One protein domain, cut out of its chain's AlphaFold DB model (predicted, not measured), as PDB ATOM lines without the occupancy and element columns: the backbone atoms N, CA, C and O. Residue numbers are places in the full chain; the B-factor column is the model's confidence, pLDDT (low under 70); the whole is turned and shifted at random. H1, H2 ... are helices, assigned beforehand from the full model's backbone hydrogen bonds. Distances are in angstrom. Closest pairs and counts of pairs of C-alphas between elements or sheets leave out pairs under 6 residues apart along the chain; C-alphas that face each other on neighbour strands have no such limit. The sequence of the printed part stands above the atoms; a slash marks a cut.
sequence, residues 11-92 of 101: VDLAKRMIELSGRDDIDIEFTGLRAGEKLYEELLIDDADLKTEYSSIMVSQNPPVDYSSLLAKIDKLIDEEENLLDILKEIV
ATOM      1  N   VAL A  11      20.187  -3.793-105.122       95.62
ATOM      2  CA  VAL A  11      20.188  -3.411-106.546       95.62
ATOM      3  C   VAL A  11      18.776  -3.219-107.111       95.62
ATOM      4  O   VAL A  11      18.561  -2.328-107.931       95.62
ATOM      5  N   ASP A  12      17.804  -4.018-106.672       95.69
ATOM      6  CA  ASP A  12      16.425  -3.910-107.153       95.69
ATOM      7  C   ASP A  12      15.741  -2.686-106.538       95.69
ATOM      8  O   ASP A  12      15.027  -1.961-107.231       95.69
ATOM      9  N   LEU A  13      16.047  -2.385-105.270       95.31
ATOM     10  CA  LEU A  13      15.641  -1.135-104.631       95.31
ATOM     11  C   LEU A  13      16.211   0.087-105.369       95.31
ATOM     12  O   LEU A  13      15.459   1.007-105.681       95.31
ATOM     13  N   ALA A  14      17.504   0.082-105.706       95.81
ATOM     14  CA  ALA A  14      18.142   1.176-106.440       95.81
ATOM     15  C   ALA A  14      17.487   1.406-107.814       95.81
ATOM     16  O   ALA A  14      17.106   2.533-108.136       95.81
ATOM     17  N   LYS A  15      17.257   0.336-108.589       95.19
ATOM     18  CA  LYS A  15      16.527   0.407-109.870       95.19
ATOM     19  C   LYS A  15      15.130   0.995-109.695       95.19
ATOM     20  O   LYS A  15      14.722   1.851-110.477       95.19
ATOM     21  N   ARG A  16      14.410   0.568-108.652       95.62
ATOM     22  CA  ARG A  16      13.063   1.065-108.360       95.62
ATOM     23  C   ARG A  16      13.060   2.549-108.005       95.62
ATOM     24  O   ARG A  16      12.150   3.265-108.410       95.62
ATOM     25  N   MET A  17      14.061   3.022-107.268       96.38
ATOM     26  CA  MET A  17      14.194   4.445-106.944       96.38
ATOM     27  C   MET A  17      14.450   5.294-108.194       96.38
ATOM     28  O   MET A  17      13.835   6.349-108.334       96.38
ATOM     29  N   ILE A  18      15.297   4.822-109.118       96.12
ATOM     30  CA  ILE A  18      15.552   5.499-110.400       96.12
ATOM     31  C   ILE A  18      14.263   5.565-111.230       96.12
ATOM     32  O   ILE A  18      13.858   6.656-111.630       96.12
ATOM     33  N   GLU A  19      13.558   4.437-111.386       95.25
ATOM     34  CA  GLU A  19      12.270   4.360-112.096       95.25
ATOM     35  C   GLU A  19      11.249   5.365-111.535       95.25
ATOM     36  O   GLU A  19      10.661   6.150-112.278       95.25
ATOM     37  N   LEU A  20      11.076   5.390-110.208       96.75
ATOM     38  CA  LEU A  20      10.132   6.290-109.539       96.75
ATOM     39  C   LEU A  20      10.537   7.767-109.614       96.75
ATOM     40  O   LEU A  20       9.679   8.636-109.471       96.75
ATOM     41  N   SER A  21      11.820   8.062-109.835       95.81
ATOM     42  CA  SER A  21      12.307   9.433-109.994       95.81
ATOM     43  C   SER A  21      12.026  10.022-111.381       95.81
ATOM     44  O   SER A  21      12.143  11.234-111.556       95.81
ATOM     45  N   GLY A  22      11.659   9.189-112.363       95.12
ATOM     46  CA  GLY A  22      11.451   9.612-113.751       95.12
ATOM     47  C   GLY A  22      12.734  10.035-114.472       95.12
ATOM     48  O   GLY A  22      12.654  10.709-115.496       95.12
ATOM     49  N   ARG A  23      13.902   9.673-113.928       93.12
ATOM     50  CA  ARG A  23      15.217   9.939-114.516       93.12
ATOM     51  C   ARG A  23      15.765   8.699-115.211       93.12
ATOM     52  O   ARG A  23      15.666   7.595-114.684       93.12
ATOM     53  N   ASP A  24      16.375   8.910-116.366       87.81
ATOM     54  CA  ASP A  24      17.011   7.902-117.217       87.81
ATOM     55  C   ASP A  24      18.536   8.085-117.325       87.81
ATOM     56  O   ASP A  24      19.215   7.281-117.956       87.81
ATOM     57  N   ASP A  25      19.080   9.107-116.662       93.62
ATOM     58  CA  ASP A  25      20.487   9.513-116.694       93.62
ATOM     59  C   ASP A  25      21.272   9.116-115.427       93.62
ATOM     60  O   ASP A  25      22.316   9.693-115.125       93.62
ATOM     61  N   ILE A  26      20.753   8.162-114.647       95.56
ATOM     62  CA  ILE A  26      21.397   7.664-113.425       95.56
ATOM     63  C   ILE A  26      21.933   6.255-113.666       95.56
ATOM     64  O   ILE A  26      21.159   5.307-113.812       95.56
ATOM     65  N   ASP A  27      23.254   6.112-113.609       95.06
ATOM     66  CA  ASP A  27      23.931   4.818-113.662       95.06
ATOM     67  C   ASP A  27      24.088   4.194-112.264       95.06
ATOM     68  O   ASP A  27      24.233   4.890-111.256       95.06
ATOM     69  N   ILE A  28      24.079   2.856-112.200       95.69
ATOM     70  CA  ILE A  28      24.387   2.091-110.982       95.69
ATOM     71  C   ILE A  28      25.809   1.538-111.097       95.69
ATOM     72  O   ILE A  28      26.074   0.674-111.934       95.69
ATOM     73  N   GLU A  29      26.700   1.982-110.213       96.94
ATOM     74  CA  GLU A  29      28.073   1.484-110.096       96.94
ATOM     75  C   GLU A  29      28.226   0.568-108.870       96.94
ATOM     76  O   GLU A  29      27.740   0.873-107.780       96.94
ATOM     77  N   PHE A  30      28.915  -0.562-109.038       95.50
ATOM     78  CA  PHE A  30      29.196  -1.496-107.948       95.50
ATOM     79  C   PHE A  30      30.591  -1.242-107.381       95.50
ATOM     80  O   PHE A  30      31.590  -1.556-108.021       95.50
ATOM     81  N   THR A  31      30.664  -0.744-106.148       94.81
ATOM     82  CA  THR A  31      31.937  -0.422-105.478       94.81
ATOM     83  C   THR A  31      32.491  -1.561-104.614       94.81
ATOM     84  O   THR A  31      33.521  -1.396-103.967       94.81
ATOM     85  N   GLY A  32      31.816  -2.713-104.584       92.12
ATOM     86  CA  GLY A  32      32.164  -3.837-103.711       92.12
ATOM     87  C   GLY A  32      31.687  -3.660-102.264       92.12
ATOM     88  O   GLY A  32      31.099  -2.639-101.908       92.12
ATOM     89  N   LEU A  33      31.910  -4.693-101.450       90.88
ATOM     90  CA  LEU A  33      31.601  -4.685-100.018       90.88
ATOM     91  C   LEU A  33      32.732  -4.021 -99.234       90.88
ATOM     92  O   LEU A  33      33.911  -4.241 -99.514       90.88
ATOM     93  N   ARG A  34      32.373  -3.250 -98.213       91.25
ATOM     94  CA  ARG A  34      33.319  -2.670 -97.258       91.25
ATOM     95  C   ARG A  34      33.787  -3.734 -96.260       91.25
ATOM     96  O   ARG A  34      33.162  -4.782 -96.077       91.25
ATOM     97  N   ALA A  35      34.904  -3.461 -95.589       89.62
ATOM     98  CA  ALA A  35      35.375  -4.310 -94.499       89.62
ATOM     99  C   ALA A  35      34.293  -4.415 -93.408       89.62
ATOM    100  O   ALA A  35      33.713  -3.411 -92.996       89.62
ATOM    101  N   GLY A  36      34.014  -5.635 -92.959       86.94
ATOM    102  CA  GLY A  36      32.976  -5.943 -91.977       86.94
ATOM    103  C   GLY A  36      31.559  -6.083 -92.538       86.94
ATOM    104  O   GLY A  36      30.682  -6.521 -91.798       86.94
ATOM    105  N   GLU A  37      31.307  -5.764 -93.813       90.25
ATOM    106  CA  GLU A  37      29.962  -5.893 -94.385       90.25
ATOM    107  C   GLU A  37      29.602  -7.338 -94.739       90.25
ATOM    108  O   GLU A  37      30.406  -8.096 -95.296       90.25
ATOM    109  N   LYS A  38      28.347  -7.698 -94.452       87.88
ATOM    110  CA  LYS A  38      27.727  -8.952 -94.876       87.88
ATOM    111  C   LYS A  38      26.925  -8.728 -96.160       87.88
ATOM    112  O   LYS A  38      26.258  -7.712 -96.320       87.88
ATOM    113  N   LEU A  39      26.960  -9.706 -97.067       89.00
ATOM    114  CA  LEU A  39      26.123  -9.697 -98.276       89.00
ATOM    115  C   LEU A  39      24.656 -10.052 -97.971       89.00
ATOM    116  O   LEU A  39      23.752  -9.638 -98.694       89.00
ATOM    117  N   TYR A  40      24.439 -10.819 -96.902       86.88
ATOM    118  CA  TYR A  40      23.135 -11.226 -96.398       86.88
ATOM    119  C   TYR A  40      23.144 -11.129 -94.875       86.88
ATOM    120  O   TYR A  40      24.108 -11.559 -94.241       86.88
ATOM    121  N   GLU A  41      22.070 -10.595 -94.306       86.25
ATOM    122  CA  GLU A  41      21.843 -10.655 -92.865       86.25
ATOM    123  C   GLU A  41      21.295 -12.025 -92.458       86.25
ATOM    124  O   GLU A  41      20.651 -12.723 -93.249       86.25
ATOM    125  N   GLU A  42      21.554 -12.403 -91.211       78.31
ATOM    126  CA  GLU A  42      20.987 -13.612 -90.621       78.31
ATOM    127  C   GLU A  42      19.485 -13.417 -90.380       78.31
ATOM    128  O   GLU A  42      19.025 -12.344 -89.979       78.31
ATOM    129  N   LEU A  43      18.694 -14.457 -90.650       72.50
ATOM    130  CA  LEU A  43      17.277 -14.444 -90.311       72.50
ATOM    131  C   LEU A  43      17.141 -14.502 -88.789       72.50
ATOM    132  O   LEU A  43      17.705 -15.384 -88.155       72.50
ATOM    133  N   LEU A  44      16.340 -13.599 -88.221       65.25
ATOM    134  CA  LEU A  44      16.065 -13.492 -86.779       65.25
ATOM    135  C   LEU A  44      15.241 -14.664 -86.203       65.25
ATOM    136  O   LEU A  44      14.579 -14.490 -85.188       65.25
ATOM    137  N   ILE A  45      15.191 -15.809 -86.885       62.12
ATOM    138  CA  ILE A  45      14.409 -16.971 -86.468       62.12
ATOM    139  C   ILE A  45      15.389 -18.113 -86.250       62.12
ATOM    140  O   ILE A  45      15.903 -18.676 -87.219       62.12
ATOM    141  N   ASP A  46      15.610 -18.453 -84.987       66.12
ATOM    142  CA  ASP A  46      16.254 -19.702 -84.598       66.12
ATOM    143  C   ASP A  46      15.169 -20.775 -84.387       66.12
ATOM    144  O   ASP A  46      14.065 -20.496 -83.908       66.12
ATOM    145  N   ASP A  47      15.472 -22.027 -84.723       62.50
ATOM    146  CA  ASP A  47      14.606 -23.172 -84.420       62.50
ATOM    147  C   ASP A  47      14.371 -23.320 -82.900       62.50
ATOM    148  O   ASP A  47      13.383 -23.931 -82.478       62.50
ATOM    149  N   ALA A  48      15.254 -22.743 -82.077       64.31
ATOM    150  CA  ALA A  48      15.147 -22.695 -80.621       64.31
ATOM    151  C   ALA A  48      14.218 -21.587 -80.071       64.31
ATOM    152  O   ALA A  48      13.941 -21.577 -78.865       64.31
ATOM    153  N   ASP A  49      13.723 -20.666 -80.906       79.19
ATOM    154  CA  ASP A  49      12.904 -19.541 -80.445       79.19
ATOM    155  C   ASP A  49      11.493 -19.976 -80.009       79.19
ATOM    156  O   ASP A  49      10.794 -20.763 -80.660       79.19
ATOM    157  N   LEU A  50      11.022 -19.414 -78.892       83.06
ATOM    158  CA  LEU A  50       9.700 -19.720 -78.353       83.06
ATOM    159  C   LEU A  50       8.623 -18.885 -79.049       83.06
ATOM    160  O   LEU A  50       8.710 -17.660 -79.156       83.06
ATOM    161  N   LYS A  51       7.552 -19.555 -79.479       84.44
ATOM    162  CA  LYS A  51       6.379 -18.894 -80.061       84.44
ATOM    163  C   LYS A  51       5.530 -18.245 -78.975       84.44
ATOM    164  O   LYS A  51       5.311 -18.829 -77.916       84.44
ATOM    165  N   THR A  52       4.992 -17.072 -79.284       87.19
ATOM    166  CA  THR A  52       3.950 -16.425 -78.478       87.19
ATOM    167  C   THR A  52       2.564 -16.668 -79.090       87.19
ATOM    168  O   THR A  52       2.439 -17.296 -80.143       87.19
ATOM    169  N   GLU A  53       1.509 -16.150 -78.455       90.06
ATOM    170  CA  GLU A  53       0.152 -16.141 -79.024       90.06
ATOM    171  C   GLU A  53       0.054 -15.301 -80.314       90.06
ATOM    172  O   GLU A  53      -0.841 -15.510 -81.134       90.06
ATOM    173  N   TYR A  54       0.995 -14.375 -80.530       87.25
ATOM    174  CA  TYR A  54       1.061 -13.539 -81.722       87.25
ATOM    175  C   TYR A  54       2.042 -14.123 -82.737       87.25
ATOM    176  O   TYR A  54       3.238 -14.234 -82.490       87.25
ATOM    177  N   SER A  55       1.546 -14.426 -83.938       80.81
ATOM    178  CA  SER A  55       2.355 -15.042 -85.006       80.81
ATOM    179  C   SER A  55       3.564 -14.216 -85.477       80.81
ATOM    180  O   SER A  55       4.488 -14.785 -86.060       80.81
ATOM    181  N   SER A  56       3.568 -12.911 -85.198       79.56
ATOM    182  CA  SER A  56       4.649 -11.972 -85.525       79.56
ATOM    183  C   SER A  56       5.563 -11.655 -84.336       79.56
ATOM    184  O   SER A  56       6.375 -10.741 -84.439       79.56
ATOM    185  N   ILE A  57       5.435 -12.361 -83.205       84.00
ATOM    186  CA  ILE A  57       6.279 -12.162 -82.019       84.00
ATOM    187  C   ILE A  57       6.847 -13.510 -81.567       84.00
ATOM    188  O   ILE A  57       6.110 -14.463 -81.299       84.00
ATOM    189  N   MET A  58       8.171 -13.563 -81.459       84.38
ATOM    190  CA  MET A  58       8.947 -14.705 -80.979       84.38
ATOM    191  C   MET A  58       9.843 -14.257 -79.821       84.38
ATOM    192  O   MET A  58      10.194 -13.081 -79.727       84.38
ATOM    193  N   VAL A  59      10.175 -15.182 -78.921       86.81
ATOM    194  CA  VAL A  59      11.065 -14.934 -77.782       86.81
ATOM    195  C   VAL A  59      12.323 -15.765 -77.963       86.81
ATOM    196  O   VAL A  59      12.269 -16.994 -77.872       86.81
ATOM    197  N   SER A  60      13.443 -15.080 -78.191       86.31
ATOM    198  CA  SER A  60      14.740 -15.733 -78.304       86.31
ATOM    199  C   SER A  60      15.340 -16.057 -76.942       86.31
ATOM    200  O   SER A  60      15.063 -15.392 -75.938       86.31
ATOM    201  N   GLN A  61      16.138 -17.118 -76.904       83.00
ATOM    202  CA  GLN A  61      16.822 -17.557 -75.696       83.00
ATOM    203  C   GLN A  61      18.082 -16.716 -75.489       83.00
ATOM    204  O   GLN A  61      18.991 -16.741 -76.312       83.00
ATOM    205  N   ASN A  62      18.161 -16.006 -74.364       82.88
ATOM    206  CA  ASN A  62      19.377 -15.309 -73.960       82.88
ATOM    207  C   ASN A  62      19.940 -15.967 -72.690       82.88
ATOM    208  O   ASN A  62      19.268 -15.929 -71.651       82.88
ATOM    209  N   PRO A  63      21.126 -16.599 -72.741       82.56
ATOM    210  CA  PRO A  63      21.722 -17.200 -71.558       82.56
ATOM    211  C   PRO A  63      22.076 -16.126 -70.515       82.56
ATOM    212  O   PRO A  63      22.483 -15.018 -70.870       82.56
ATOM    213  N   PRO A  64      21.944 -16.426 -69.212       87.25
ATOM    214  CA  PRO A  64      22.354 -15.497 -68.169       87.25
ATOM    215  C   PRO A  64      23.871 -15.280 -68.215       87.25
ATOM    216  O   PRO A  64      24.643 -16.231 -68.338       87.25
ATOM    217  N   VAL A  65      24.291 -14.025 -68.064       89.44
ATOM    218  CA  VAL A  65      25.701 -13.616 -68.038       89.44
ATOM    219  C   VAL A  65      26.051 -13.110 -66.640       89.44
ATOM    220  O   VAL A  65      25.247 -12.431 -66.001       89.44
ATOM    221  N   ASP A  66      27.253 -13.432 -66.158       94.00
ATOM    222  CA  ASP A  66      27.776 -12.839 -64.927       94.00
ATOM    223  C   ASP A  66      28.116 -11.358 -65.149       94.00
ATOM    224  O   ASP A  66      29.075 -11.016 -65.846       94.00
ATOM    225  N   TYR A  67      27.326 -10.478 -64.534       93.50
ATOM    226  CA  TYR A  67      27.461  -9.031 -64.673       93.50
ATOM    227  C   TYR A  67      28.808  -8.510 -64.177       93.50
ATOM    228  O   TYR A  67      29.357  -7.595 -64.788       93.50
ATOM    229  N   SER A  68      29.357  -9.073 -63.096       95.25
ATOM    230  CA  SER A  68      30.641  -8.616 -62.556       95.25
ATOM    231  C   SER A  68      31.784  -8.907 -63.528       95.25
ATOM    232  O   SER A  68      32.584  -8.018 -63.814       95.25
ATOM    233  N   SER A  69      31.823 -10.120 -64.088       92.69
ATOM    234  CA  SER A  69      32.771 -10.487 -65.147       92.69
ATOM    235  C   SER A  69      32.583  -9.651 -66.418       92.69
ATOM    236  O   SER A  69      33.562  -9.176 -66.992       92.69
ATOM    237  N   LEU A  70      31.335  -9.413 -66.841       93.44
ATOM    238  CA  LEU A  70      31.041  -8.603 -68.026       93.44
ATOM    239  C   LEU A  70      31.528  -7.155 -67.875       93.44
ATOM    240  O   LEU A  70      32.188  -6.646 -68.777       93.44
ATOM    241  N   LEU A  71      31.245  -6.508 -66.740       94.31
ATOM    242  CA  LEU A  71      31.681  -5.132 -66.478       94.31
ATOM    243  C   LEU A  71      33.207  -5.014 -66.489       94.31
ATOM    244  O   LEU A  71      33.734  -4.133 -67.155       94.31
ATOM    245  N   ALA A  72      33.916  -5.955 -65.859       93.38
ATOM    246  CA  ALA A  72      35.379  -5.961 -65.875       93.38
ATOM    247  C   ALA A  72      35.959  -6.079 -67.299       93.38
ATOM    248  O   ALA A  72      36.970  -5.452 -67.614       93.38
ATOM    249  N   LYS A  73      35.319  -6.863 -68.180       91.94
ATOM    250  CA  LYS A  73      35.715  -6.957 -69.595       91.94
ATOM    251  C   LYS A  73      35.409  -5.676 -70.374       91.94
ATOM    252  O   LYS A  73      36.203  -5.304 -71.231       91.94
ATOM    253  N   ILE A  74      34.289  -5.009 -70.087       93.12
ATOM    254  CA  ILE A  74      33.932  -3.719 -70.698       93.12
ATOM    255  C   ILE A  74      34.926  -2.633 -70.276       93.12
ATOM    256  O   ILE A  74      35.409  -1.909 -71.138       93.12
ATOM    257  N   ASP A  75      35.282  -2.557 -68.992       93.56
ATOM    258  CA  ASP A  75      36.280  -1.598 -68.501       93.56
ATOM    259  C   ASP A  75      37.627  -1.812 -69.207       93.56
ATOM    260  O   ASP A  75      38.219  -0.869 -69.727       93.56
ATOM    261  N   LYS A  76      38.060  -3.074 -69.347       90.75
ATOM    262  CA  LYS A  76      39.262  -3.424 -70.119       90.75
ATOM    263  C   LYS A  76      39.161  -2.997 -71.590       90.75
ATOM    264  O   LYS A  76      40.161  -2.599 -72.172       90.75
ATOM    265  N   LEU A  77      37.978  -3.095 -72.198       92.00
ATOM    266  CA  LEU A  77      37.747  -2.710 -73.594       92.00
ATOM    267  C   LEU A  77      37.871  -1.191 -73.804       92.00
ATOM    268  O   LEU A  77      38.281  -0.766 -74.879       92.00
ATOM    269  N   ILE A  78      37.506  -0.383 -72.804       90.12
ATOM    270  CA  ILE A  78      37.576   1.085 -72.872       90.12
ATOM    271  C   ILE A  78      39.029   1.575 -72.863       90.12
ATOM    272  O   ILE A  78      39.351   2.527 -73.570       90.12
ATOM    273  N   ASP A  79      39.889   0.915 -72.087       88.31
ATOM    274  CA  ASP A  79      41.286   1.323 -71.893       88.31
ATOM    275  C   ASP A  79      42.265   0.704 -72.921       88.31
ATOM    276  O   ASP A  79      43.452   1.034 -72.915       88.31
ATOM    277  N   GLU A  80      41.803  -0.195 -73.800       87.19
ATOM    278  CA  GLU A  80      42.643  -0.938 -74.752       87.19
ATOM    279  C   GLU A  80      42.570  -0.367 -76.181       87.19
ATOM    280  O   GLU A  80      41.501  -0.313 -76.790       87.19
ATOM    281  N   GLU A  81      43.724  -0.036 -76.773       79.38
ATOM    282  CA  GLU A  81      43.805   0.470 -78.156       79.38
ATOM    283  C   GLU A  81      44.254  -0.591 -79.178       79.38
ATOM    284  O   GLU A  81      43.834  -0.550 -80.336       79.38
ATOM    285  N   GLU A  82      45.085  -1.562 -78.782       82.75
ATOM    286  CA  GLU A  82      45.733  -2.482 -79.730       82.75
ATOM    287  C   GLU A  82      44.972  -3.806 -79.908       82.75
ATOM    288  O   GLU A  82      44.865  -4.314 -81.027       82.75
ATOM    289  N   ASN A  83      44.393  -4.352 -78.833       84.75
ATOM    290  CA  ASN A  83      43.784  -5.693 -78.820       84.75
ATOM    291  C   ASN A  83      42.248  -5.680 -78.694       84.75
ATOM    292  O   ASN A  83      41.636  -6.653 -78.248       84.75
ATOM    293  N   LEU A  84      41.606  -4.584 -79.111       89.56
ATOM    294  CA  LEU A  84      40.160  -4.359 -78.972       89.56
ATOM    295  C   LEU A  84      39.308  -5.522 -79.510       89.56
ATOM    296  O   LEU A  84      38.339  -5.938 -78.878       89.56
ATOM    297  N   LEU A  85      39.659  -6.054 -80.685       88.88
ATOM    298  CA  LEU A  85      38.872  -7.105 -81.338       88.88
ATOM    299  C   LEU A  85      38.949  -8.443 -80.602       88.88
ATOM    300  O   LEU A  85      37.971  -9.189 -80.615       88.88
ATOM    301  N   ASP A  86      40.079  -8.736 -79.959       88.69
ATOM    302  CA  ASP A  86      40.247  -9.967 -79.192       88.69
ATOM    303  C   ASP A  86      39.425  -9.900 -77.902       88.69
ATOM    304  O   ASP A  86      38.681 -10.833 -77.600       88.69
ATOM    305  N   ILE A  87      39.444  -8.756 -77.207       89.62
ATOM    306  CA  ILE A  87      38.590  -8.522 -76.031       89.62
ATOM    307  C   ILE A  87      37.108  -8.561 -76.425       89.62
ATOM    308  O   ILE A  87      36.301  -9.188 -75.740       89.62
ATOM    309  N   LEU A  88      36.736  -7.945 -77.551       91.44
ATOM    310  CA  LEU A  88      35.362  -7.992 -78.051       91.44
ATOM    311  C   LEU A  88      34.916  -9.436 -78.318       91.44
ATOM    312  O   LEU A  88      33.792  -9.798 -77.979       91.44
ATOM    313  N   LYS A  89      35.803 -10.278 -78.849       91.69
ATOM    314  CA  LYS A  89      35.530 -11.699 -79.086       91.69
ATOM    315  C   LYS A  89      35.431 -12.521 -77.797       91.69
ATOM    316  O   LYS A  89      34.731 -13.526 -77.766       91.69
ATOM    317  N   GLU A  90      36.075 -12.101 -76.709       90.56
ATOM    318  CA  GLU A  90      35.865 -12.703 -75.382       90.56
ATOM    319  C   GLU A  90      34.502 -12.348 -74.763       90.56
ATOM    320  O   GLU A  90      34.028 -13.065 -73.871       90.56
ATOM    321  N   ILE A  91      33.907 -11.218 -75.159       91.56
ATOM    322  CA  ILE A  91      32.578 -10.771 -74.710       91.56
ATOM    323  C   ILE A  91      31.484 -11.372 -75.598       91.56
ATOM    324  O   ILE A  91      30.463 -11.821 -75.085       91.56
ATOM    325  N   VAL A  92      31.725 -11.399 -76.908       92.12
ATOM    326  CA  VAL A  92      30.807 -11.867 -77.951       92.12
ATOM    327  C   VAL A  92      31.520 -12.977 -78.741       92.12
ATOM    328  O   VAL A  92      32.153 -12.691 -79.759       92.12
TER     329      VAL A  92
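This is residues 11 to 92 of the 101 residues of the protein "Polysacc_synt_2 domain-containing protein" of Campylobacterales bacterium (UniProt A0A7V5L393). With little regular structure, the model is a long, open, flat chain: H2, the longest helix, folds back into H3 as a helical hairpin at one end, the single helix H1 lies at the other, and the long winding stretch of residues 22 to 66 joins them. Of 82 printed residues, 32 are in the named helices H1, H2 and H3, in that order; there is no named strand, and the class is all helix. It is extended, with a radius of gyration of the C-alphas of 21.3 A and spans of 59 by 46 by 18 A.

H2, residues 67 to 79, is 18.7 A long and begins at C-alpha 67 (27.461, -9.031, -64.673). H3 is residues 84 to 91. H1, residues 11 to 21, is 15.5 A long from C-alpha 11 (20.188, -3.411, -106.546).

H2 and H3 form a hairpin and touch, their closest C-alphas, of Leu 77 and Leu 84, 6.1 A apart. They run opposite ways at a shallow tilt of 3 degrees. H1 is apart from both. Residues 50 to 51 pair antiparallel with residues 58 to 59. In H1, H2 and H3 every O i to N i+4 pair is within hydrogen-bond range.

The C-alphas of Asp 24 and Ser 68, the two farthest apart, are 58.7 A apart. The printed part has no cut. The link from H1 to H2 is long. Residues 44 to 48 have pLDDT under 70.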